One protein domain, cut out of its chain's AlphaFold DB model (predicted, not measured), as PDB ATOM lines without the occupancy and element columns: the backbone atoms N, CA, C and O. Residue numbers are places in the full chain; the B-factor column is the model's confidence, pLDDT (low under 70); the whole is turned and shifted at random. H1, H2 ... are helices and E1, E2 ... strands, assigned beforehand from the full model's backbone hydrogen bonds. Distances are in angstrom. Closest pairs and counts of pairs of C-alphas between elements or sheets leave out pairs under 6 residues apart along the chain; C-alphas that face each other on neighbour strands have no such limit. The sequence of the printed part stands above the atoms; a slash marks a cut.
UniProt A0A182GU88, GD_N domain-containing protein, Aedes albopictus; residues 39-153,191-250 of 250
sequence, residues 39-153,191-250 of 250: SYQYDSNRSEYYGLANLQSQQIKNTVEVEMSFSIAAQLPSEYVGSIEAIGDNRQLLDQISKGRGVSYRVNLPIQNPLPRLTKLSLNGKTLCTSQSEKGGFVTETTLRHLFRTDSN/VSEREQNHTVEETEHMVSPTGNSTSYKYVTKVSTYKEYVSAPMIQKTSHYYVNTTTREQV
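What this domain is: This is residues 39 to 153 and 191 to 250 of the 250 residues of the protein "GD_N domain-containing protein" of Aedes albopictus (UniProt A0A182GU88). A large, strongly twisted sheet of seven strands has a smaller, strongly twisted sheet of four packed over part of one face, a partial sandwich in which the far strands E10 and E9 of the large sheet reach beyond the small one. The long antiparallel strands E8, E11, E10 and E9 run along the longest axis, and the short helix H1, between E4 and E5 along the chain, lies across the strands near one end of the large sheet. The printed part has 175 residues with eleven named strands and one named helix, in the order E1 E2 E3 E4 H1 E5 E6 E7 E8 E9 E10 E11, and its class is mostly strand. The large sheet has the order E7 - E6 - E3 - E8 - E11 - E10 - E9 and the small one E1 - E2 - E5 - E4, both all antiparallel. The whole is compact, with a radius of gyration of the C-alphas of 18.0 A, yet elongated in outline, spanning 60 by 33 by 32 A.

Where its parts are: E1, residues 39 to 43, begins at C-alpha 39 at (30.823, -62.048, -6.161), and E2 is residues 48 to 54. E3, residues 63 to 72, is 29.9 A long, and E4 is residues 83 to 86. H1, residues 90 to 98, is 12.0 A long and begins at C-alpha 90 at (27.495, -48.929, 12.991). E5 is residues 104 to 108, E6 residues 117 to 123 and E7 residues 126 to 130. E8, residues 138 to 149, is 36.7 A long, and E9, residues 195 to 207, is 39.2 A long. E10, residues 216 to 231, is 47.6 A long. E11, residues 234 to 249, is 47.4 A long and ends at C-alpha 249 at (26.486, -45.168, -31.361).

How they stand to each other: In the large sheet the edge strands are E7 and E9. E7 and E6 form a hairpin, with N 128 and O 121 at 2.8 A. E6 and E3 are antiparallel, with N 119 and O 69 at 2.8 A, and E3 and E8 are too, with N 66 and O 146 at 2.8 A. Between E8 and E11, N 141 and O 245 are 2.8 A apart. E9, E10 and E11 form a meander, each strand the antiparallel neighbour of the one before, with N 205 and O 218 at 2.9 A and N 223 and O 242 at 2.8 A. In the small sheet, E1 and E2 form a hairpin with N 41 and O 50 within hydrogen-bond range at 2.8 A; E2 and E5 are antiparallel neighbours with N 51 and O 107 within hydrogen-bond range at 2.8 A, and E5 and E4 are antiparallel neighbours with N 85 and O 106 within hydrogen-bond range at 2.8 A. The two sheets form a sandwich, two sheets face to face; the facing parts are 10.7 A centre to centre and the strands of the one stand at 54 degrees to those of the other. The closest C-alphas of E4 and E8 are those of Ile 84 and Leu 144, 6.5 A apart, and E4 and E11 are near each other, with 7 pairs of C-alphas within 10 A. E1 and E8 are apart, and so are E4 and E10. H1 is on the large sheet at a height over the sheet of 9.1 A; it is only just over E8, with 3 of its 9 C-alphas falling on that strand, and at 80 degrees to it on the local plane it runs across the strands. In H1 every O i to N i+4 pair is within hydrogen-bond range.

The domain as a whole: The two C-alphas farthest apart are those of Asn 212 and Pro 232, at 62.1 A. Residues 154 to 190 are not printed, and C-alphas 153 and 191 are 18.2 A apart across this cut, which falls between E8 and E9. Of the links that are printed whole, none is long. The mean pLDDT of the printed part is 77.9; 48 residues are under 70, among them residues 191 to 201 and 222 to 244.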
ATOM      1  N   SER A  39      31.641 -61.008  -5.533       97.31
ATOM      2  CA  SER A  39      30.823 -62.048  -6.161       97.31
ATOM      3  C   SER A  39      29.371 -61.601  -6.331       97.31
ATOM      4  O   SER A  39      28.861 -60.797  -5.554       97.31
ATOM      5  N   TYR A  40      28.688 -62.137  -7.343       97.56
ATOM      6  CA  TYR A  40      27.239 -61.991  -7.477       97.56
ATOM      7  C   TYR A  40      26.556 -63.059  -6.631       97.56
ATOM      8  O   TYR A  40      26.892 -64.237  -6.738       97.56
ATOM      9  N   GLN A  41      25.592 -62.644  -5.821       96.44
ATOM     10  CA  GLN A  41      24.805 -63.502  -4.949       96.44
ATOM     11  C   GLN A  41      23.334 -63.383  -5.334       96.44
ATOM     12  O   GLN A  41      22.869 -62.297  -5.675       96.44
ATOM     13  N   TYR A  42      22.607 -64.495  -5.269       95.31
ATOM     14  CA  TYR A  42      21.179 -64.528  -5.567       95.31
ATOM     15  C   TYR A  42      20.366 -64.484  -4.272       95.31
ATOM     16  O   TYR A  42      20.551 -65.319  -3.385       95.31
ATOM     17  N   ASP A  43      19.472 -63.506  -4.158       93.88
ATOM     18  CA  ASP A  43      18.536 -63.367  -3.047       93.88
ATOM     19  C   ASP A  43      17.218 -64.051  -3.418       93.88
ATOM     20  O   ASP A  43      16.404 -63.498  -4.154       93.88
ATOM     21  N   SER A  44      16.992 -65.263  -2.907       91.88
ATOM     22  CA  SER A  44      15.792 -66.045  -3.224       91.88
ATOM     23  C   SER A  44      14.492 -65.397  -2.748       91.88
ATOM     24  O   SER A  44      13.438 -65.703  -3.293       91.88
ATOM     25  N   ASN A  45      14.544 -64.514  -1.746       93.50
ATOM     26  CA  ASN A  45      13.346 -63.844  -1.236       93.50
ATOM     27  C   ASN A  45      12.897 -62.723  -2.175       93.50
ATOM     28  O   ASN A  45      11.702 -62.491  -2.334       93.50
ATOM     29  N   ARG A  46      13.860 -62.026  -2.785       91.00
ATOM     30  CA  ARG A  46      13.600 -60.935  -3.736       91.00
ATOM     31  C   ARG A  46      13.606 -61.399  -5.189       91.00
ATOM     32  O   ARG A  46      13.112 -60.682  -6.044       91.00
ATOM     33  N   SER A  47      14.107 -62.606  -5.450       91.56
ATOM     34  CA  SER A  47      14.357 -63.137  -6.794       91.56
ATOM     35  C   SER A  47      15.275 -62.233  -7.625       91.56
ATOM     36  O   SER A  47      15.058 -62.020  -8.813       91.56
ATOM     37  N   GLU A  48      16.310 -61.690  -6.982       94.00
ATOM     38  CA  GLU A  48      17.222 -60.700  -7.560       94.00
ATOM     39  C   GLU A  48      18.676 -61.020  -7.214       94.00
ATOM     40  O   GLU A  48      18.989 -61.515  -6.127       94.00
ATOM     41  N   TYR A  49      19.586 -60.684  -8.124       96.25
ATOM     42  CA  TYR A  49      21.012 -60.657  -7.853       96.25
ATOM     43  C   TYR A  49      21.431 -59.359  -7.169       96.25
ATOM     44  O   TYR A  49      20.990 -58.259  -7.513       96.25
ATOM     45  N   TYR A  50      22.376 -59.502  -6.247       96.81
ATOM     46  CA  TYR A  50      23.132 -58.410  -5.653       96.81
ATOM     47  C   TYR A  50      24.629 -58.728  -5.700       96.81
ATOM     48  O   TYR A  50      25.041 -59.888  -5.725       96.81
ATOM     49  N   GLY A  51      25.466 -57.698  -5.707       97.44
ATOM     50  CA  GLY A  51      26.907 -57.842  -5.540       97.44
ATOM     51  C   GLY A  51      27.278 -57.926  -4.061       97.44
ATOM     52  O   GLY A  51      26.804 -57.135  -3.248       97.44
ATOM     53  N   LEU A  52      28.147 -58.858  -3.698       97.88
ATOM     54  CA  LEU A  52      28.773 -58.929  -2.386       97.88
ATOM     55  C   LEU A  52      30.255 -58.620  -2.542       97.88
ATOM     56  O   LEU A  52      30.979 -59.398  -3.158       97.88
ATOM     57  N   ALA A  53      30.713 -57.522  -1.945       97.69
ATOM     58  CA  ALA A  53      32.134 -57.231  -1.851       97.69
ATOM     59  C   ALA A  53      32.654 -57.544  -0.448       97.69
ATOM     60  O   ALA A  53      32.223 -56.927   0.524       97.69
ATOM     61  N   ASN A  54      33.591 -58.478  -0.331       96.31
ATOM     62  CA  ASN A  54      34.230 -58.821   0.932       96.31
ATOM     63  C   ASN A  54      35.633 -58.211   0.992       96.31
ATOM     64  O   ASN A  54      36.582 -58.740   0.414       96.31
ATOM     65  N   LEU A  55      35.766 -57.093   1.708       95.00
ATOM     66  CA  LEU A  55      37.037 -56.376   1.854       95.00
ATOM     67  C   LEU A  55      37.651 -56.544   3.247       95.00
ATOM     68  O   LEU A  55      38.588 -55.830   3.590       95.00
ATOM     69  N   GLN A  56      37.164 -57.485   4.060       91.44
ATOM     70  CA  GLN A  56      37.608 -57.651   5.451       91.44
ATOM     71  C   GLN A  56      39.083 -58.047   5.581       91.44
ATOM     72  O   GLN A  56      39.720 -57.754   6.591       91.44
ATOM     73  N   SER A  57      39.632 -58.695   4.551       90.62
ATOM     74  CA  SER A  57      41.054 -59.041   4.462       90.62
ATOM     75  C   SER A  57      41.953 -57.840   4.154       90.62
ATOM     76  O   SER A  57      43.170 -57.934   4.302       90.62
ATOM     77  N   GLN A  58      41.379 -56.718   3.712       92.38
ATOM     78  CA  GLN A  58      42.140 -55.533   3.352       92.38
ATOM     79  C   GLN A  58      42.474 -54.719   4.598       92.38
ATOM     80  O   GLN A  58      41.610 -54.432   5.428       92.38
ATOM     81  N   GLN A  59      43.738 -54.314   4.704       88.81
ATOM     82  CA  GLN A  59      44.161 -53.380   5.734       88.81
ATOM     83  C   GLN A  59      43.799 -51.957   5.332       88.81
ATOM     84  O   GLN A  59      44.040 -51.523   4.202       88.81
ATOM     85  N   ILE A  60      43.244 -51.222   6.283       85.56
ATOM     86  CA  ILE A  60      42.820 -49.838   6.107       85.56
ATOM     87  C   ILE A  60      43.357 -48.978   7.247       85.56
ATOM     88  O   ILE A  60      43.779 -49.478   8.288       85.56
ATOM     89  N   LYS A  61      43.352 -47.663   7.031       77.00
ATOM     90  CA  LYS A  61      43.651 -46.678   8.076       77.00
ATOM     91  C   LYS A  61      42.334 -46.239   8.733       77.00
ATOM     92  O   LYS A  61      41.453 -47.055   8.966       77.00
ATOM     93  N   ASN A  62      42.171 -44.942   8.962       70.69
ATOM     94  CA  ASN A  62      41.025 -44.373   9.683       70.69
ATOM     95  C   ASN A  62      39.850 -43.995   8.761       70.69
ATOM     96  O   ASN A  62      38.837 -43.465   9.211       70.69
ATOM     97  N   THR A  63      40.002 -44.236   7.460       74.44
ATOM     98  CA  THR A  63      39.013 -43.909   6.436       74.44
ATOM     99  C   THR A  63      38.820 -45.120   5.540       74.44
ATOM    100  O   THR A  63      39.794 -45.793   5.179       74.44
ATOM    101  N   VAL A  64      37.564 -45.378   5.181       84.31
ATOM    102  CA  VAL A  64      37.188 -46.385   4.193       84.31
ATOM    103  C   VAL A  64      36.435 -45.704   3.082       84.31
ATOM    104  O   VAL A  64      35.307 -45.265   3.258       84.31
ATOM    105  N   GLU A  65      37.061 -45.640   1.928       88.50
ATOM    106  CA  GLU A  65      36.435 -45.201   0.705       88.50
ATOM    107  C   GLU A  65      36.429 -46.357  -0.276       88.50
ATOM    108  O   GLU A  65      37.486 -46.842  -0.674       88.50
ATOM    109  N   VAL A  66      35.246 -46.814  -0.653       92.12
ATOM    110  CA  VAL A  66      35.082 -47.872  -1.642       92.12
ATOM    111  C   VAL A  66      34.455 -47.278  -2.880       92.12
ATOM    112  O   VAL A  66      33.477 -46.544  -2.793       92.12
ATOM    113  N   GLU A  67      35.021 -47.613  -4.027       94.31
ATOM    114  CA  GLU A  67      34.501 -47.237  -5.332       94.31
ATOM    115  C   GLU A  67      34.418 -48.492  -6.198       94.31
ATOM    116  O   GLU A  67      35.384 -49.255  -6.297       94.31
ATOM    117  N   MET A  68      33.251 -48.708  -6.798       95.69
ATOM    118  CA  MET A  68      32.981 -49.803  -7.721       95.69
ATOM    119  C   MET A  68      32.381 -49.256  -9.005       95.69
ATOM    120  O   MET A  68      31.354 -48.583  -8.963       95.69
ATOM    121  N   SER A  69      32.995 -49.577 -10.136       95.94
ATOM    122  CA  SER A  69      32.462 -49.245 -11.455       95.94
ATOM    123  C   SER A  69      31.905 -50.495 -12.118       95.94
ATOM    124  O   SER A  69      32.498 -51.572 -12.026       95.94
ATOM    125  N   PHE A  70      30.774 -50.337 -12.793       95.69
ATOM    126  CA  PHE A  70      30.080 -51.378 -13.532       95.69
ATOM    127  C   PHE A  70      29.825 -50.926 -14.966       95.69
ATOM    128  O   PHE A  70      29.734 -49.730 -15.233       95.69
ATOM    129  N   SER A  71      29.690 -51.889 -15.872       95.19
ATOM    130  CA  SER A  71      29.351 -51.667 -17.274       95.19
ATOM    131  C   SER A  71      28.244 -52.614 -17.726       95.19
ATOM    132  O   SER A  71      28.195 -53.770 -17.296       95.19
ATOM    133  N   ILE A  72      27.345 -52.103 -18.565       93.88
ATOM    134  CA  ILE A  72      26.137 -52.783 -19.030       93.88
ATOM    135  C   ILE A  72      25.945 -52.470 -20.516       93.88
ATOM    136  O   ILE A  72      25.893 -51.305 -20.896       93.88
ATOM    137  N   ALA A  73      25.763 -53.491 -21.356       92.44
ATOM    138  CA  ALA A  73      25.386 -53.329 -22.765       92.44
ATOM    139  C   ALA A  73      23.866 -53.117 -22.943       92.44
ATOM    140  O   ALA A  73      23.214 -53.837 -23.699       92.44
ATOM    141  N   ALA A  74      23.277 -52.198 -22.175       89.56
ATOM    142  CA  ALA A  74      21.850 -51.891 -22.216       89.56
ATOM    143  C   ALA A  74      21.563 -50.519 -21.597       89.56
ATOM    144  O   ALA A  74      22.353 -50.009 -20.802       89.56
ATOM    145  N   GLN A  75      20.397 -49.964 -21.930       86.75
ATOM    146  CA  GLN A  75      19.852 -48.793 -21.256       86.75
ATOM    147  C   GLN A  75      19.283 -49.166 -19.891       86.75
ATOM    148  O   GLN A  75      18.633 -50.201 -19.733       86.75
ATOM    149  N   LEU A  76      19.515 -48.302 -18.900       85.56
ATOM    150  CA  LEU A  76      18.891 -48.459 -17.595       85.56
ATOM    151  C   LEU A  76      17.375 -48.238 -17.706       85.56
ATOM    152  O   LEU A  76      16.941 -47.279 -18.344       85.56
ATOM    153  N   PRO A  77      16.557 -49.088 -17.062       84.00
ATOM    154  CA  PRO A  77      15.101 -49.005 -17.155       84.00
ATOM    155  C   PRO A  77      14.518 -47.833 -16.351       84.00
ATOM    156  O   PRO A  77      13.331 -47.540 -16.455       84.00
ATOM    157  N   SER A  78      15.328 -47.191 -15.507       83.88
ATOM    158  CA  SER A  78      14.941 -46.061 -14.666       83.88
ATOM    159  C   SER A  78      16.161 -45.196 -14.346       83.88
ATOM    160  O   SER A  78      17.285 -45.530 -14.716       83.88
ATOM    161  N   GLU A  79      15.949 -44.113 -13.601       77.12
ATOM    162  CA  GLU A  79      17.025 -43.270 -13.062       77.12
ATOM    163  C   GLU A  79      17.797 -43.937 -11.910       77.12
ATOM    164  O   GLU A  79      18.800 -43.403 -11.435       77.12
ATOM    165  N   TYR A  80      17.352 -45.109 -11.444       81.06
ATOM    166  CA  TYR A  80      18.086 -45.881 -10.455       81.06
ATOM    167  C   TYR A  80      19.333 -46.514 -11.079       81.06
ATOM    168  O   TYR A  80      19.274 -47.296 -12.025       81.06
ATOM    169  N   VAL A  81      20.473 -46.190 -10.484       83.00
ATOM    170  CA  VAL A  81      21.831 -46.477 -10.974       83.00
ATOM    171  C   VAL A  81      22.563 -47.495 -10.089       83.00
ATOM    172  O   VAL A  81      23.738 -47.786 -10.297       83.00
ATOM    173  N   GLY A  82      21.848 -48.069  -9.117       86.81
ATOM    174  CA  GLY A  82      22.373 -48.988  -8.113       86.81
ATOM    175  C   GLY A  82      22.620 -48.313  -6.764       86.81
ATOM    176  O   GLY A  82      22.576 -47.089  -6.629       86.81
ATOM    177  N   SER A  83      22.882 -49.119  -5.735       85.81
ATOM    178  CA  SER A  83      23.318 -48.630  -4.423       85.81
ATOM    179  C   SER A  83      24.399 -49.523  -3.831       85.81
ATOM    180  O   SER A  83      24.499 -50.702  -4.157       85.81
ATOM    181  N   ILE A  84      25.227 -48.951  -2.962       87.56
ATOM    182  CA  ILE A  84      26.275 -49.660  -2.229       87.56
ATOM    183  C   ILE A  84      26.086 -49.396  -0.738       87.56
ATOM    184  O   ILE A  84      25.898 -48.259  -0.329       87.56
ATOM    185  N   GLU A  85      26.128 -50.428   0.091       87.19
ATOM    186  CA  GLU A  85      25.840 -50.317   1.522       87.19
ATOM    187  C   GLU A  85      26.807 -51.186   2.321       87.19
ATOM    188  O   GLU A  85      27.074 -52.329   1.955       87.19
ATOM    189  N   ALA A  86      27.356 -50.646   3.410       87.69
ATOM    190  CA  ALA A  86      28.197 -51.428   4.310       87.69
ATOM    191  C   ALA A  86      27.341 -52.455   5.067       87.69
ATOM    192  O   ALA A  86      26.279 -52.125   5.594       87.69
ATOM    193  N   ILE A  87      27.816 -53.696   5.139       89.56
ATOM    194  CA  ILE A  87      27.143 -54.786   5.846       89.56
ATOM    195  C   ILE A  87      27.604 -54.782   7.302       89.56
ATOM    196  O   ILE A  87      28.767 -55.065   7.592       89.56
ATOM    197  N   GLY A  88      26.674 -54.515   8.211       83.31
ATOM    198  CA  GLY A  88      26.903 -54.537   9.653       83.31
ATOM    199  C   GLY A  88      26.247 -53.352  10.347       83.31
ATOM    200  O   GLY A  88      25.851 -52.377   9.710       83.31
ATOM    201  N   ASP A  89      26.131 -53.434  11.671       78.50
ATOM    202  CA  ASP A  89      25.713 -52.279  12.461       78.50
ATOM    203  C   ASP A  89      26.860 -51.261  12.600       78.50
ATOM    204  O   ASP A  89      28.045 -51.585  12.473       78.50
ATOM    205  N   ASN A  90      26.513 -50.008  12.896       72.06
ATOM    206  CA  ASN A  90      27.495 -48.929  12.991       72.06
ATOM    207  C   ASN A  90      28.613 -49.222  14.010       72.06
ATOM    208  O   ASN A  90      29.761 -48.855  13.769       72.06
ATOM    209  N   ARG A  91      28.311 -49.877  15.142       72.12
ATOM    210  CA  ARG A  91      29.309 -50.169  16.186       72.12
ATOM    211  C   ARG A  91      30.295 -51.240  15.732       72.12
ATOM    212  O   ARG A  91      31.487 -51.106  15.993       72.12
ATOM    213  N   GLN A  92      29.815 -52.272  15.046       79.81
ATOM    214  CA  GLN A  92      30.642 -53.328  14.472       79.81
ATOM    215  C   GLN A  92      31.562 -52.776  13.383       79.81
ATOM    216  O   GLN A  92      32.757 -53.071  13.393       79.81
ATOM    217  N   LEU A  93      31.027 -51.936  12.492       81.88
ATOM    218  CA  LEU A  93      31.813 -51.281  11.445       81.88
ATOM    219  C   LEU A  93      32.908 -50.393  12.054       81.88
ATOM    220  O   LEU A  93      34.065 -50.477  11.648       81.88
ATOM    221  N   LEU A  94      32.577 -49.608  13.083       77.12
ATOM    222  CA  LEU A  94      33.546 -48.787  13.817       77.12
ATOM    223  C   LEU A  94      34.649 -49.621  14.470       77.12
ATOM    224  O   LEU A  94      35.825 -49.282  14.353       77.12
ATOM    225  N   ASP A  95      34.291 -50.709  15.153       78.94
ATOM    226  CA  ASP A  95      35.263 -51.606  15.779       78.94
ATOM    227  C   ASP A  95      36.204 -52.226  14.734       78.94
ATOM    228  O   ASP A  95      37.423 -52.201  14.914       78.94
ATOM    229  N   GLN A  96      35.667 -52.711  13.610       81.81
ATOM    230  CA  GLN A  96      36.466 -53.262  12.510       81.81
ATOM    231  C   GLN A  96      37.437 -52.229  11.941       81.81
ATOM    232  O   GLN A  96      38.637 -52.507  11.854       81.81
ATOM    233  N   ILE A  97      36.942 -51.028  11.649       82.38
ATOM    234  CA  ILE A  97      37.741 -49.963  11.047       82.38
ATOM    235  C   ILE A  97      38.800 -49.444  12.015       82.38
ATOM    236  O   ILE A  97      39.953 -49.274  11.632       82.38
ATOM    237  N   SER A  98      38.461 -49.291  13.299       79.31
ATOM    238  CA  SER A  98      39.422 -48.885  14.334       79.31
ATOM    239  C   SER A  98      40.562 -49.891  14.531       79.31
ATOM    240  O   SER A  98      41.653 -49.512  14.950       79.31
ATOM    241  N   LYS A  99      40.329 -51.164  14.184       84.00
ATOM    242  CA  LYS A  99      41.329 -52.241  14.175       84.00
ATOM    243  C   LYS A  99      42.091 -52.337  12.849       84.00
ATOM    244  O   LYS A  99      42.836 -53.293  12.649       84.00
ATOM    245  N   GLY A 100      41.886 -51.390  11.933       84.75
ATOM    246  CA  GLY A 100      42.525 -51.360  10.621       84.75
ATOM    247  C   GLY A 100      42.029 -52.440   9.658       84.75
ATOM    248  O   GLY A 100      42.756 -52.800   8.734       84.75
ATOM    249  N   ARG A 101      40.818 -52.981   9.862       87.62
ATOM    250  CA  ARG A 101      40.219 -54.015   9.001       87.62
ATOM    251  C   ARG A 101      39.143 -53.425   8.101       87.62
ATOM    252  O   ARG A 101      38.294 -52.677   8.577       87.62
ATOM    253  N   GLY A 102      39.161 -53.792   6.822       88.69
ATOM    254  CA  GLY A 102      38.102 -53.442   5.882       88.69
ATOM    255  C   GLY A 102      36.741 -54.028   6.269       88.69
ATOM    256  O   GLY A 102      36.618 -54.828   7.199       88.69
ATOM    257  N   VAL A 103      35.706 -53.628   5.533       90.50
ATOM    258  CA  VAL A 103      34.316 -54.031   5.786       90.50
ATOM    259  C   VAL A 103      33.691 -54.618   4.523       90.50
ATOM    260  O   VAL A 103      34.164 -54.371   3.412       90.50
ATOM    261  N   SER A 104      32.646 -55.421   4.688       94.81
ATOM    262  CA  SER A 104      31.920 -55.999   3.555       94.81
ATOM    263  C   SER A 104      30.826 -55.052   3.071       94.81
ATOM    264  O   SER A 104      30.252 -54.309   3.865       94.81
ATOM    265  N   TYR A 105      30.513 -55.106   1.780       94.69
ATOM    266  CA  TYR A 105      29.498 -54.275   1.144       94.69
ATOM    267  C   TYR A 105      28.486 -55.113   0.374       94.69
ATOM    268  O   TYR A 105      28.853 -56.064  -0.317       94.69
ATOM    269  N   ARG A 106      27.216 -54.718   0.463       95.25
ATOM    270  CA  ARG A 106      26.153 -55.149  -0.443       95.25
ATOM    271  C   ARG A 106      26.014 -54.102  -1.540       95.25
ATOM    272  O   ARG A 106      25.945 -52.913  -1.251       95.25
ATOM    273  N   VAL A 107      25.959 -54.556  -2.782       95.56
ATOM    274  CA  VAL A 107      25.713 -53.729  -3.957       95.56
ATOM    275  C   VAL A 107      24.389 -54.154  -4.565       95.56
ATOM    276  O   VAL A 107      24.257 -55.282  -5.035       95.56
ATOM    277  N   ASN A 108      23.409 -53.264  -4.564       93.88
ATOM    278  CA  ASN A 108      22.155 -53.484  -5.266       93.88
ATOM    279  C   ASN A 108      22.326 -53.002  -6.711       93.88
ATOM    280  O   ASN A 108      22.780 -51.882  -6.953       93.88
ATOM    281  N   LEU A 109      22.027 -53.885  -7.662       93.81
ATOM    282  CA  LEU A 109      22.262 -53.653  -9.084       93.81
ATOM    283  C   LEU A 109      21.050 -52.942  -9.708       93.81
ATOM    284  O   LEU A 109      19.918 -53.271  -9.354       93.81
ATOM    285  N   PRO A 110      21.256 -52.000 -10.646       89.62
ATOM    286  CA  PRO A 110      20.158 -51.245 -11.253       89.62
ATOM    287  C   PRO A 110      19.263 -52.067 -12.188       89.62
ATOM    288  O   PRO A 110      18.128 -51.682 -12.455       89.62
ATOM    289  N   ILE A 111      19.769 -53.187 -12.706       91.81
ATOM    290  CA  ILE A 111      19.065 -54.056 -13.646       91.81
ATOM    291  C   ILE A 111      19.474 -55.515 -13.414       91.81
ATOM    292  O   ILE A 111      20.610 -55.800 -13.035       91.81
ATOM    293  N   GLN A 112      18.532 -56.434 -13.633       93.31
ATOM    294  CA  GLN A 112      18.703 -57.876 -13.408       93.31
ATOM    295  C   GLN A 112      18.965 -58.669 -14.700       93.31
ATOM    296  O   GLN A 112      19.387 -59.822 -14.641       93.31
ATOM    297  N   ASN A 113      18.719 -58.071 -15.870       91.56
ATOM    298  CA  ASN A 113      18.996 -58.672 -17.171       91.56
ATOM    299  C   ASN A 113      19.183 -57.591 -18.265       91.56
ATOM    300  O   ASN A 113      18.209 -56.903 -18.571       91.56
ATOM    301  N   PRO A 114      20.376 -57.452 -18.876       92.44
ATOM    302  CA  PRO A 114      21.616 -58.147 -18.527       92.44
ATOM    303  C   PRO A 114      22.180 -57.646 -17.190       92.44
ATOM    304  O   PRO A 114      22.013 -56.481 -16.838       92.44
ATOM    305  N   LEU A 115      22.861 -58.515 -16.441       94.75
ATOM    306  CA  LEU A 115      23.502 -58.110 -15.189       94.75
ATOM    307  C   LEU A 115      24.730 -57.222 -15.456       94.75
ATOM    308  O   LEU A 115      25.545 -57.571 -16.317       94.75
ATOM    309  N   PRO A 116      24.917 -56.122 -14.702       95.25
ATOM    310  CA  PRO A 116      26.096 -55.273 -14.826       95.25
ATOM    311  C   PRO A 116      27.386 -56.025 -14.522       95.25
ATOM    312  O   PRO A 116      27.484 -56.695 -13.495       95.25
ATOM    313  N   ARG A 117      28.405 -55.860 -15.369       96.38
ATOM    314  CA  ARG A 117      29.755 -56.386 -15.140       96.38
ATOM    315  C   ARG A 117      30.559 -55.405 -14.293       96.38
ATOM    316  O   ARG A 117      30.727 -54.259 -14.691       96.38
ATOM    317  N   LEU A 118      31.137 -55.863 -13.185       97.56
ATOM    318  CA  LEU A 118      32.143 -55.104 -12.433       97.56
ATOM    319  C   LEU A 118      33.388 -54.836 -13.298       97.56
ATOM    320  O   LEU A 118      34.081 -55.781 -13.667       97.56
ATOM    321  N   THR A 119      33.703 -53.565 -13.551       97.38
ATOM    322  CA  THR A 119      34.873 -53.111 -14.324       97.38
ATOM    323  C   THR A 119      35.991 -52.542 -13.467       97.38
ATOM    324  O   THR A 119      37.148 -52.566 -13.885       97.38
ATOM    325  N   LYS A 120      35.686 -52.061 -12.259       97.62
ATOM    326  CA  LYS A 120      36.685 -51.547 -11.317       97.62
ATOM    327  C   LYS A 120      36.221 -51.759  -9.886       97.62
ATOM    328  O   LYS A 120      35.068 -51.498  -9.569       97.62
ATOM    329  N   LEU A 121      37.144 -52.159  -9.020       97.75
ATOM    330  CA  LEU A 121      36.993 -52.111  -7.569       97.75
ATOM    331  C   LEU A 121      38.217 -51.418  -6.983       97.75
ATOM    332  O   LEU A 121      39.345 -51.871  -7.189       97.75
ATOM    333  N   SER A 122      38.004 -50.351  -6.222       96.31
ATOM    334  CA  SER A 122      39.058 -49.645  -5.495       96.31
ATOM    335  C   SER A 122      38.685 -49.389  -4.044       96.31
ATOM    336  O   SER A 122      37.528 -49.140  -3.712       96.31
ATOM    337  N   LEU A 123      39.703 -49.437  -3.188       94.38
ATOM    338  CA  LEU A 123      39.622 -49.168  -1.761       94.38
ATOM    339  C   LEU A 123      40.663 -48.103  -1.405       94.38
ATOM    340  O   LEU A 123      41.858 -48.307  -1.615       94.38
ATOM    341  N   ASN A 124      40.219 -46.970  -0.864       90.75
ATOM    342  CA  ASN A 124      41.052 -45.824  -0.498       90.75
ATOM    343  C   ASN A 124      41.949 -45.346  -1.654       90.75
ATOM    344  O   ASN A 124      43.145 -45.124  -1.476       90.75
ATOM    345  N   GLY A 125      41.385 -45.267  -2.864       90.44
ATOM    346  CA  GLY A 125      42.108 -44.899  -4.087       90.44
ATOM    347  C   GLY A 125      43.029 -45.989  -4.653       90.44
ATOM    348  O   GLY A 125      43.514 -45.848  -5.773       90.44
ATOM    349  N   LYS A 126      43.247 -47.102  -3.938       94.12
ATOM    350  CA  LYS A 126      43.998 -48.252  -4.450       94.12
ATOM    351  C   LYS A 126      43.071 -49.174  -5.233       94.12
ATOM    352  O   LYS A 126      42.160 -49.776  -4.667       94.12
ATOM    353  N   THR A 127      43.343 -49.338  -6.520       96.25
ATOM    354  CA  THR A 127      42.660 -50.319  -7.366       96.25
ATOM    355  C   THR A 127      42.998 -51.740  -6.917       96.25
ATOM    356  O   THR A 127      44.166 -52.124  -6.876       96.25
ATOM    357  N   LEU A 128      41.969 -52.507  -6.561       96.19
ATOM    358  CA  LEU A 128      42.072 -53.909  -6.168       96.19
ATOM    359  C   LEU A 128      41.874 -54.839  -7.366       96.19
ATOM    360  O   LEU A 128      42.561 -55.851  -7.463       96.19
ATOM    361  N   CYS A 129      40.955 -54.502  -8.275       96.25
ATOM    362  CA  CYS A 129      40.765 -55.252  -9.513       96.25
ATOM    363  C   CYS A 129      40.122 -54.401 -10.619       96.25
ATOM    364  O   CYS A 129      39.463 -53.395 -10.337       96.25
ATOM    365  N   THR A 130      40.334 -54.807 -11.873       97.31
ATOM    366  CA  THR A 130      39.799 -54.152 -13.077       97.31
ATOM    367  C   THR A 130      39.404 -55.174 -14.135       97.31
ATOM    368  O   THR A 130      40.048 -56.216 -14.253       97.31
ATOM    369  N   SER A 131      38.417 -54.846 -14.963       95.69
ATOM    370  CA  SER A 131      38.078 -55.587 -16.177       95.69
ATOM    371  C   SER A 131      37.787 -54.644 -17.337       95.69
ATOM    372  O   SER A 131      37.659 -53.435 -17.170       95.69
ATOM    373  N   GLN A 132      37.644 -55.217 -18.529       94.81
ATOM    374  CA  GLN A 132      37.143 -54.480 -19.683       94.81
ATOM    375  C   GLN A 132      35.661 -54.128 -19.496       94.81
ATOM    376  O   GLN A 132      34.919 -54.899 -18.878       94.81
ATOM    377  N   SER A 133      35.275 -52.973 -20.040       92.69
ATOM    378  CA  SER A 133      33.883 -52.544 -20.185       92.69
ATOM    379  C   SER A 133      33.163 -53.395 -21.235       92.69
ATOM    380  O   SER A 133      33.803 -53.984 -22.116       92.69
ATOM    381  N   GLU A 134      31.840 -53.473 -21.128       92.75
ATOM    382  CA  GLU A 134      30.994 -54.095 -22.138       92.75
ATOM    383  C   GLU A 134      31.125 -53.380 -23.492       92.75
ATOM    384  O   GLU A 134      31.546 -52.224 -23.596       92.75
ATOM    385  N   LYS A 135      30.788 -54.102 -24.560       89.88
ATOM    386  CA  LYS A 135      30.832 -53.596 -25.934       89.88
ATOM    387  C   LYS A 135      29.446 -53.713 -26.550       89.88
ATOM    388  O   LYS A 135      28.781 -54.728 -26.376       89.88
ATOM    389  N   GLY A 136      29.038 -52.706 -27.313       85.12
ATOM    390  CA  GLY A 136      27.751 -52.699 -28.002       85.12
ATOM    391  C   GLY A 136      27.437 -51.332 -28.598       85.12
ATOM    392  O   GLY A 136      28.201 -50.385 -28.410       85.12
ATOM    393  N   GLY A 137      26.307 -51.240 -29.304       82.50
ATOM    394  CA  GLY A 137      25.795 -49.966 -29.822       82.50
ATOM    395  C   GLY A 137      25.312 -49.020 -28.719       82.50
ATOM    396  O   GLY A 137      25.280 -47.812 -28.924       82.50
ATOM    397  N   PHE A 138      25.001 -49.560 -27.538       85.69
ATOM    398  CA  PHE A 138      24.614 -48.805 -26.355       85.69
ATOM    399  C   PHE A 138      25.291 -49.414 -25.123       85.69
ATOM    400  O   PHE A 138      25.119 -50.603 -24.847       85.69
ATOM    401  N   VAL A 139      26.078 -48.617 -24.399       90.69
ATOM    402  CA  VAL A 139      26.780 -49.044 -23.181       90.69
ATOM    403  C   VAL A 139      26.571 -48.009 -22.086       90.69
ATOM    404  O   VAL A 139      26.867 -46.832 -22.282       90.69
ATOM    405  N   THR A 140      26.108 -48.456 -20.924       90.25
ATOM    406  CA  THR A 140      26.022 -47.637 -19.715       90.25
ATOM    407  C   THR A 140      27.092 -48.064 -18.721       90.25
ATOM    408  O   THR A 140      27.198 -49.237 -18.363       90.25
ATOM    409  N   GLU A 141      27.864 -47.094 -18.243       92.12
ATOM    410  CA  GLU A 141      28.834 -47.255 -17.168       92.12
ATOM    411  C   GLU A 141      28.340 -46.534 -15.918       92.12
ATOM    412  O   GLU A 141      28.006 -45.354 -15.977       92.12
ATOM    413  N   THR A 142      28.317 -47.225 -14.780       89.88
ATOM    414  CA  THR A 142      27.891 -46.668 -13.488       89.88
ATOM    415  C   THR A 142      29.013 -46.802 -12.475       89.88
ATOM    416  O   THR A 142      29.563 -47.889 -12.317       89.88
ATOM    417  N   THR A 143      29.326 -45.744 -11.735       91.19
ATOM    418  CA  THR A 143      30.288 -45.792 -10.626       91.19
ATOM    419  C   THR A 143      29.588 -45.507  -9.312       91.19
ATOM    420  O   THR A 143      29.023 -44.434  -9.148       91.19
ATOM    421  N   LEU A 144      29.656 -46.455  -8.380       89.62
ATOM    422  CA  LEU A 144      29.123 -46.365  -7.027       89.62
ATOM    423  C   LEU A 144      30.267 -46.127  -6.045       89.62
ATOM    424  O   LEU A 144      31.196 -46.932  -5.957       89.62
ATOM    425  N   ARG A 145      30.187 -45.043  -5.273       88.75
ATOM    426  CA  ARG A 145      31.169 -44.715  -4.233       88.75
ATOM    427  C   ARG A 145      30.514 -44.692  -2.861       88.75
ATOM    428  O   ARG A 145      29.407 -44.186  -2.722       88.75
ATOM    429  N   HIS A 146      31.203 -45.202  -1.849       85.62
ATOM    430  CA  HIS A 146      30.810 -45.083  -0.451       85.62
ATOM    431  C   HIS A 146      32.007 -44.695   0.406       85.62
ATOM    432  O   HIS A 146      33.028 -45.384   0.419       85.62
ATOM    433  N   LEU A 147      31.846 -43.617   1.167       82.06
ATOM    434  CA  LEU A 147      32.833 -43.136   2.120       82.06
ATOM    435  C   LEU A 147      32.340 -43.360   3.551       82.06
ATOM    436  O   LEU A 147      31.232 -42.972   3.902       82.06
ATOM    437  N   PHE A 148      33.194 -43.939   4.383       76.00
ATOM    438  CA  PHE A 148      33.033 -44.039   5.823       76.00
ATOM    439  C   PHE A 148      34.229 -43.363   6.493       76.00
ATOM    440  O   PHE A 148      35.386 -43.729   6.257       76.00
ATOM    441  N   ARG A 149      33.950 -42.366   7.332       64.81
ATOM    442  CA  ARG A 149      34.956 -41.651   8.125       64.81
ATOM    443  C   ARG A 149      34.670 -41.894   9.598       64.81
ATOM    444  O   ARG A 149      33.523 -41.800  10.022       64.81
ATOM    445  N   THR A 150      35.710 -42.205  10.365       59.88
ATOM    446  CA  THR A 150      35.627 -42.214  11.827       59.88
ATOM    447  C   THR A 150      36.209 -40.919  12.355       59.88
ATOM    448  O   THR A 150      37.391 -40.652  12.122       59.88
ATOM    449  N   ASP A 151      35.425 -40.137  13.086       56.88
ATOM    450  CA  ASP A 151      35.977 -38.992  13.801       56.88
ATOM    451  C   ASP A 151      36.909 -39.479  14.918       56.88
ATOM    452  O   ASP A 151      36.654 -40.479  15.599       56.88
ATOM    453  N   SER A 152      38.010 -38.757  15.115       49.69
ATOM    454  CA  SER A 152      39.084 -39.073  16.065       49.69
ATOM    455  C   SER A 152      38.620 -39.227  17.522       49.69
ATOM    456  O   SER A 152      39.305 -39.886  18.307       49.69
ATOM    457  N   ASN A 153      37.443 -38.709  17.887       51.47
ATOM    458  CA  ASN A 153      36.888 -38.806  19.243       51.47
ATOM    459  C   ASN A 153      36.515 -40.242  19.675       51.47
ATOM    460  O   ASN A 153      36.409 -40.504  20.873       51.47
ATOM    461  N   VAL A 191      19.405 -39.231  18.242       33.50
ATOM    462  CA  VAL A 191      18.801 -38.317  17.274       33.50
ATOM    463  C   VAL A 191      19.223 -38.795  15.886       33.50
ATOM    464  O   VAL A 191      20.288 -38.460  15.388       33.50
ATOM    465  N   SER A 192      18.412 -39.660  15.282       37.38
ATOM    466  CA  SER A 192      18.532 -40.007  13.862       37.38
ATOM    467  C   SER A 192      17.982 -38.848  13.026       37.38
ATOM    468  O   SER A 192      16.877 -38.940  12.493       37.38
ATOM    469  N   GLU A 193      18.712 -37.741  12.935       37.75
ATOM    470  CA  GLU A 193      18.368 -36.658  12.012       37.75
ATOM    471  C   GLU A 193      18.975 -37.002  10.648       37.75
ATOM    472  O   GLU A 193      20.166 -36.820  10.410       37.75
ATOM    473  N   ARG A 194      18.169 -37.639   9.790       39.97
ATOM    474  CA  ARG A 194      18.554 -37.964   8.413       39.97
ATOM    475  C   ARG A 194      18.367 -36.703   7.575       39.97
ATOM    476  O   ARG A 194      17.281 -36.463   7.058       39.97
ATOM    477  N   GLU A 195      19.418 -35.908   7.444       40.12
ATOM    478  CA  GLU A 195      19.452 -34.829   6.458       40.12
ATOM    479  C   GLU A 195      19.966 -35.411   5.135       40.12
ATOM    480  O   GLU A 195      21.098 -35.893   5.055       40.12
ATOM    481  N   GLN A 196      19.097 -35.454   4.123       43.12
ATOM    482  CA  GLN A 196      19.380 -36.055   2.822       43.12
ATOM    483  C   GLN A 196      19.434 -34.947   1.769       43.12
ATOM    484  O   GLN A 196      18.406 -34.491   1.280       43.12
ATOM    485  N   ASN A 197      20.647 -34.509   1.426       49.72
ATOM    486  CA  ASN A 197      20.860 -33.515   0.375       49.72
ATOM    487  C   ASN A 197      21.132 -34.231  -0.954       49.72
ATOM    488  O   ASN A 197      22.045 -35.061  -1.033       49.72
ATOM    489  N   HIS A 198      20.322 -33.917  -1.971       53.12
ATOM    490  CA  HIS A 198      20.369 -34.492  -3.317       53.12
ATOM    491  C   HIS A 198      20.698 -33.406  -4.345       53.12
ATOM    492  O   HIS A 198      20.091 -32.335  -4.349       53.12
ATOM    493  N   THR A 199      21.656 -33.677  -5.225       57.03
ATOM    494  CA  THR A 199      21.994 -32.794  -6.349       57.03
ATOM    495  C   THR A 199      22.239 -33.652  -7.580       57.03
ATOM    496  O   THR A 199      22.937 -34.665  -7.480       57.03
ATOM    497  N   VAL A 200      21.652 -33.248  -8.710       62.50
ATOM    498  CA  VAL A 200      21.782 -33.909 -10.014       62.50
ATOM    499  C   VAL A 200      22.376 -32.915 -10.999       62.50
ATOM    500  O   VAL A 200      21.833 -31.826 -11.172       62.50
ATOM    501  N   GLU A 201      23.466 -33.304 -11.647       68.81
ATOM    502  CA  GLU A 201      24.061 -32.580 -12.769       68.81
ATOM    503  C   GLU A 201      24.044 -33.489 -14.004       68.81
ATOM    504  O   GLU A 201      24.413 -34.663 -13.917       68.81
ATOM    505  N   GLU A 202      23.595 -32.961 -15.143       72.81
ATOM    506  CA  GLU A 202      23.513 -33.678 -16.419       72.81
ATOM    507  C   GLU A 202      24.254 -32.898 -17.501       72.81
ATOM    508  O   GLU A 202      24.001 -31.710 -17.709       72.81
ATOM    509  N   THR A 203      25.159 -33.582 -18.199       72.81
ATOM    510  CA  THR A 203      25.952 -32.999 -19.283       72.81
ATOM    511  C   THR A 203      25.909 -33.917 -20.499       72.81
ATOM    512  O   THR A 203      26.183 -35.116 -20.395       72.81
ATOM    513  N   GLU A 204      25.605 -33.347 -21.665       72.56
ATOM    514  CA  GLU A 204      25.618 -34.053 -22.947       72.56
ATOM    515  C   GLU A 204      26.799 -33.601 -23.812       72.56
ATOM    516  O   GLU A 204      27.067 -32.406 -23.961       72.56
ATOM    517  N   HIS A 205      27.486 -34.561 -24.432       75.62
ATOM    518  CA  HIS A 205      28.559 -34.300 -25.386       75.62
ATOM    519  C   HIS A 205      28.399 -35.181 -26.629       75.62
ATOM    520  O   HIS A 205      28.255 -36.400 -26.531       75.62
ATOM    521  N   MET A 206      28.464 -34.568 -27.813       62.41
ATOM    522  CA  MET A 206      28.506 -35.279 -29.092       62.41
ATOM    523  C   MET A 206      29.933 -35.289 -29.632       62.41
ATOM    524  O   MET A 206      30.598 -34.252 -29.660       62.41
ATOM    525  N   VAL A 207      30.396 -36.456 -30.078       71.12
ATOM    526  CA  VAL A 207      31.688 -36.601 -30.752       71.12
ATOM    527  C   VAL A 207      31.425 -36.893 -32.223       71.12
ATOM    528  O   VAL A 207      31.066 -38.013 -32.586       71.12
ATOM    529  N   SER A 208      31.601 -35.869 -33.060       56.97
ATOM    530  CA  SER A 208      31.528 -36.003 -34.516       56.97
ATOM    531  C   SER A 208      32.704 -36.834 -35.044       56.97
ATOM    532  O   SER A 208      33.819 -36.717 -34.526       56.97
ATOM    533  N   PRO A 209      32.495 -37.655 -36.083       60.38
ATOM    534  CA  PRO A 209      33.533 -38.536 -36.590       60.38
ATOM    535  C   PRO A 209      34.671 -37.755 -37.260       60.38
ATOM    536  O   PRO A 209      34.447 -36.872 -38.087       60.38
ATOM    537  N   THR A 210      35.913 -38.118 -36.940       47.38
ATOM    538  CA  THR A 210      37.108 -37.752 -37.710       47.38
ATOM    539  C   THR A 210      37.555 -38.964 -38.534       47.38
ATOM    540  O   THR A 210      38.008 -39.974 -37.995       47.38
ATOM    541  N   GLY A 211      37.403 -38.887 -39.862       58.50
ATOM    542  CA  GLY A 211      37.729 -39.984 -40.787       58.50
ATOM    543  C   GLY A 211      36.705 -41.129 -40.766       58.50
ATOM    544  O   GLY A 211      35.519 -40.893 -40.565       58.50
ATOM    545  N   ASN A 212      37.153 -42.376 -40.950       58.91
ATOM    546  CA  ASN A 212      36.301 -43.580 -41.025       58.91
ATOM    547  C   ASN A 212      35.718 -44.026 -39.658       58.91
ATOM    548  O   ASN A 212      35.429 -45.208 -39.471       58.91
ATOM    549  N   SER A 213      35.610 -43.123 -38.679       59.97
ATOM    550  CA  SER A 213      35.091 -43.430 -37.340       59.97
ATOM    551  C   SER A 213      33.574 -43.290 -37.264       59.97
ATOM    552  O   SER A 213      32.974 -42.493 -37.977       59.97
ATOM    553  N   THR A 214      32.959 -44.038 -36.353       71.50
ATOM    554  CA  THR A 214      31.537 -43.916 -36.015       71.50
ATOM    555  C   THR A 214      31.274 -42.732 -35.081       71.50
ATOM    556  O   THR A 214      32.131 -42.406 -34.257       71.50
ATOM    557  N   SER A 215      30.100 -42.105 -35.192       68.56
ATOM    558  CA  SER A 215      29.653 -41.038 -34.289       68.56
ATOM    559  C   SER A 215      29.188 -41.612 -32.947       68.56
ATOM    560  O   SER A 215      28.652 -42.722 -32.891       68.56
ATOM    561  N   TYR A 216      29.389 -40.863 -31.858       70.81
ATOM    562  CA  TYR A 216      28.914 -41.254 -30.527       70.81
ATOM    563  C   TYR A 216      28.284 -40.082 -29.775       70.81
ATOM    564  O   TYR A 216      28.812 -38.964 -29.785       70.81
ATOM    565  N   LYS A 217      27.199 -40.370 -29.048       76.75
ATOM    566  CA  LYS A 217      26.616 -39.488 -28.031       76.75
ATOM    567  C   LYS A 217      27.018 -39.987 -26.642       76.75
ATOM    568  O   LYS A 217      26.843 -41.167 -26.337       76.75
ATOM    569  N   TYR A 218      27.541 -39.083 -25.816       74.62
ATOM    570  CA  TYR A 218      27.821 -39.322 -24.403       74.62
ATOM    571  C   TYR A 218      26.854 -38.517 -23.538       74.62
ATOM    572  O   TYR A 218      26.739 -37.301 -23.701       74.62
ATOM    573  N   VAL A 219      26.184 -39.192 -22.607       76.12
ATOM    574  CA  VAL A 219      25.340 -38.558 -21.583       76.12
ATOM    575  C   VAL A 219      25.907 -38.914 -20.219       76.12
ATOM    576  O   VAL A 219      25.925 -40.092 -19.857       76.12
ATOM    577  N   THR A 220      26.371 -37.908 -19.479       73.19
ATOM    578  CA  THR A 220      26.929 -38.074 -18.134       73.19
ATOM    579  C   THR A 220      25.965 -37.493 -17.110       73.19
ATOM    580  O   THR A 220      25.624 -36.314 -17.183       73.19
ATOM    581  N   LYS A 221      25.551 -38.309 -16.139       71.62
ATOM    582  CA  LYS A 221      24.719 -37.898 -15.003       71.62
ATOM    583  C   LYS A 221      25.470 -38.129 -13.703       71.62
ATOM    584  O   LYS A 221      25.915 -39.246 -13.436       71.62
ATOM    585  N   VAL A 222      25.585 -37.086 -12.889       65.75
ATOM    586  CA  VAL A 222      26.195 -37.157 -11.561       65.75
ATOM    587  C   VAL A 222      25.121 -36.903 -10.513       65.75
ATOM    588  O   VAL A 222      24.559 -35.814 -10.444       65.75
ATOM    589  N   SER A 223      24.862 -37.903  -9.675       58.16
ATOM    590  CA  SER A 223      23.977 -37.790  -8.515       58.16
ATOM    591  C   SER A 223      24.802 -37.896  -7.240       58.16
ATOM    592  O   SER A 223      25.497 -38.890  -7.011       58.16
ATOM    593  N   THR A 224      24.728 -36.872  -6.395       55.94
ATOM    594  CA  THR A 224      25.363 -36.893  -5.072       55.94
ATOM    595  C   THR A 224      24.295 -37.026  -4.001       55.94
ATOM    596  O   THR A 224      23.410 -36.178  -3.903       55.94
ATOM    597  N   TYR A 225      24.411 -38.061  -3.172       55.81
ATOM    598  CA  TYR A 225      23.584 -38.248  -1.984       55.81
ATOM    599  C   TYR A 225      24.471 -38.159  -0.749       55.81
ATOM    600  O   TYR A 225      25.446 -38.903  -0.612       55.81
ATOM    601  N   LYS A 226      24.144 -37.243   0.160       50.28
ATOM    602  CA  LYS A 226      24.792 -37.170   1.473       50.28
ATOM    603  C   LYS A 226      23.805 -37.663   2.515       50.28
ATOM    604  O   LYS A 226      22.749 -37.062   2.669       50.28
ATOM    605  N   GLU A 227      24.143 -38.754   3.192       51.41
ATOM    606  CA  GLU A 227      23.422 -39.203   4.378       51.41
ATOM    607  C   GLU A 227      24.269 -38.893   5.610       51.41
ATOM    608  O   GLU A 227      25.352 -39.460   5.798       51.41
ATOM    609  N   TYR A 228      23.753 -37.993   6.445       48.97
ATOM    610  CA  TYR A 228      24.301 -37.703   7.759       48.97
ATOM    611  C   TYR A 228      23.537 -38.518   8.801       48.97
ATOM    612  O   TYR A 228      22.312 -38.461   8.868       48.97
ATOM    613  N   VAL A 229      24.253 -39.292   9.616       49.72
ATOM    614  CA  VAL A 229      23.694 -39.851  10.850       49.72
ATOM    615  C   VAL A 229      24.541 -39.336  11.997       49.72
ATOM    616  O   VAL A 229      25.665 -39.797  12.211       49.72
ATOM    617  N   SER A 230      24.001 -38.356  12.715       43.50
ATOM    618  CA  SER A 230      24.588 -37.801  13.928       43.50
ATOM    619  C   SER A 230      24.140 -38.617  15.140       43.50
ATOM    620  O   SER A 230      23.113 -38.341  15.751       43.50
ATOM    621  N   ALA A 231      24.909 -39.629  15.534       44.12
ATOM    622  CA  ALA A 231      24.814 -40.096  16.916       44.12
ATOM    623  C   ALA A 231      25.649 -39.145  17.792       44.12
ATOM    624  O   ALA A 231      26.633 -38.595  17.294       44.12
ATOM    625  N   PRO A 232      25.343 -38.976  19.092       40.12
ATOM    626  CA  PRO A 232      26.001 -37.996  19.970       40.12
ATOM    627  C   PRO A 232      27.541 -38.090  20.052       40.12
ATOM    628  O   PRO A 232      28.163 -37.216  20.646       40.12
ATOM    629  N   MET A 233      28.169 -39.119  19.464       36.91
ATOM    630  CA  MET A 233      29.626 -39.279  19.354       36.91
ATOM    631  C   MET A 233      30.088 -39.947  18.036       36.91
ATOM    632  O   MET A 233      31.209 -40.444  17.966       36.91
ATOM    633  N   ILE A 234      29.229 -40.025  17.009       44.50
ATOM    634  CA  ILE A 234      29.537 -40.643  15.705       44.50
ATOM    635  C   ILE A 234      28.903 -39.771  14.618       44.50
ATOM    636  O   ILE A 234      27.676 -39.757  14.512       44.50
ATOM    637  N   GLN A 235      29.704 -39.090  13.792       42.44
ATOM    638  CA  GLN A 235      29.218 -38.600  12.503       42.44
ATOM    639  C   GLN A 235      29.431 -39.696  11.458       42.44
ATOM    640  O   GLN A 235      30.531 -39.896  10.945       42.44
ATOM    641  N   LYS A 236      28.366 -40.428  11.117       44.53
ATOM    642  CA  LYS A 236      28.348 -41.174   9.857       44.53
ATOM    643  C   LYS A 236      28.064 -40.140   8.779       44.53
ATOM    644  O   LYS A 236      26.968 -39.591   8.749       44.53
ATOM    645  N   THR A 237      29.034 -39.887   7.912       44.12
ATOM    646  CA  THR A 237      28.748 -39.200   6.653       44.12
ATOM    647  C   THR A 237      28.974 -40.181   5.524       44.12
ATOM    648  O   THR A 237      30.111 -40.392   5.100       44.12
ATOM    649  N   SER A 238      27.893 -40.806   5.066       43.66
ATOM    650  CA  SER A 238      27.938 -41.605   3.851       43.66
ATOM    651  C   SER A 238      27.717 -40.666   2.676       43.66
ATOM    652  O   SER A 238      26.610 -40.191   2.428       43.66
ATOM    653  N   HIS A 239      28.808 -40.360   1.982       47.25
ATOM    654  CA  HIS A 239      28.746 -39.708   0.684       47.25
ATOM    655  C   HIS A 239      28.639 -40.791  -0.378       47.25
ATOM    656  O   HIS A 239      29.574 -41.580  -0.548       47.25
ATOM    657  N   TYR A 240      27.514 -40.808  -1.079       51.12
ATOM    658  CA  TYR A 240      27.351 -41.599  -2.281       51.12
ATOM    659  C   TYR A 240      27.499 -40.679  -3.477       51.12
ATOM    660  O   TYR A 240      26.761 -39.706  -3.623       51.12
ATOM    661  N   TYR A 241      28.480 -40.991  -4.309       52.75
ATOM    662  CA  TYR A 241      28.617 -40.395  -5.625       52.75
ATOM    663  C   TYR A 241      28.196 -41.461  -6.608       52.75
ATOM    664  O   TYR A 241      28.764 -42.559  -6.583       52.75
ATOM    665  N   VAL A 242      27.210 -41.139  -7.436       57.72
ATOM    666  CA  VAL A 242      26.892 -41.961  -8.587       57.72
ATOM    667  C   VAL A 242      27.175 -41.175  -9.844       57.72
ATOM    668  O   VAL A 242      26.589 -40.123 -10.065       57.72
ATOM    669  N   ASN A 243      28.107 -41.682 -10.640       61.50
ATOM    670  CA  ASN A 243      28.362 -41.175 -11.978       61.50
ATOM    671  C   ASN A 243      27.876 -42.225 -12.970       61.50
ATOM    672  O   ASN A 243      28.295 -43.381 -12.878       61.50
ATOM    673  N   THR A 244      26.997 -41.823 -13.880       67.25
ATOM    674  CA  THR A 244      26.520 -42.663 -14.970       67.25
ATOM    675  C   THR A 244      26.897 -42.032 -16.292       67.25
ATOM    676  O   THR A 244      26.413 -40.950 -16.604       67.25
ATOM    677  N   THR A 245      27.708 -42.728 -17.082       72.56
ATOM    678  CA  THR A 245      28.049 -42.326 -18.447       72.56
ATOM    679  C   THR A 245      27.415 -43.309 -19.408       72.56
ATOM    680  O   THR A 245      27.679 -44.507 -19.353       72.56
ATOM    681  N   THR A 246      26.581 -42.811 -20.308       73.62
ATOM    682  CA  THR A 246      25.986 -43.609 -21.377       73.62
ATOM    683  C   THR A 246      26.642 -43.255 -22.695       73.62
ATOM    684  O   THR A 246      26.722 -42.077 -23.035       73.62
ATOM    685  N   ARG A 247      27.095 -44.271 -23.429       76.81
ATOM    686  CA  ARG A 247      27.619 -44.162 -24.787       76.81
ATOM    687  C   ARG A 247      26.651 -44.829 -25.751       76.81
ATOM    688  O   ARG A 247      26.427 -46.034 -25.665       76.81
ATOM    689  N   GLU A 248      26.166 -44.052 -26.703       78.75
ATOM    690  CA  GLU A 248      25.301 -44.507 -27.787       78.75
ATOM    691  C   GLU A 248      25.991 -44.258 -29.129       78.75
ATOM    692  O   GLU A 248      26.541 -43.179 -29.365       78.75
ATOM    693  N   GLN A 249      26.016 -45.275 -29.986       73.31
ATOM    694  CA  GLN A 249      26.486 -45.168 -31.361       73.31
ATOM    695  C   GLN A 249      25.385 -44.525 -32.214       73.31
ATOM    696  O   GLN A 249      24.282 -45.062 -32.278       73.31
ATOM    697  N   VAL A 250      25.700 -43.391 -32.850       69.81
ATOM    698  CA  VAL A 250      24.764 -42.579 -33.655       69.81
ATOM    699  C   VAL A 250      25.030 -42.765 -35.143       69.81
ATOM    700  O   VAL A 250      26.226 -42.815 -35.523       69.81
TER     701      VAL A 250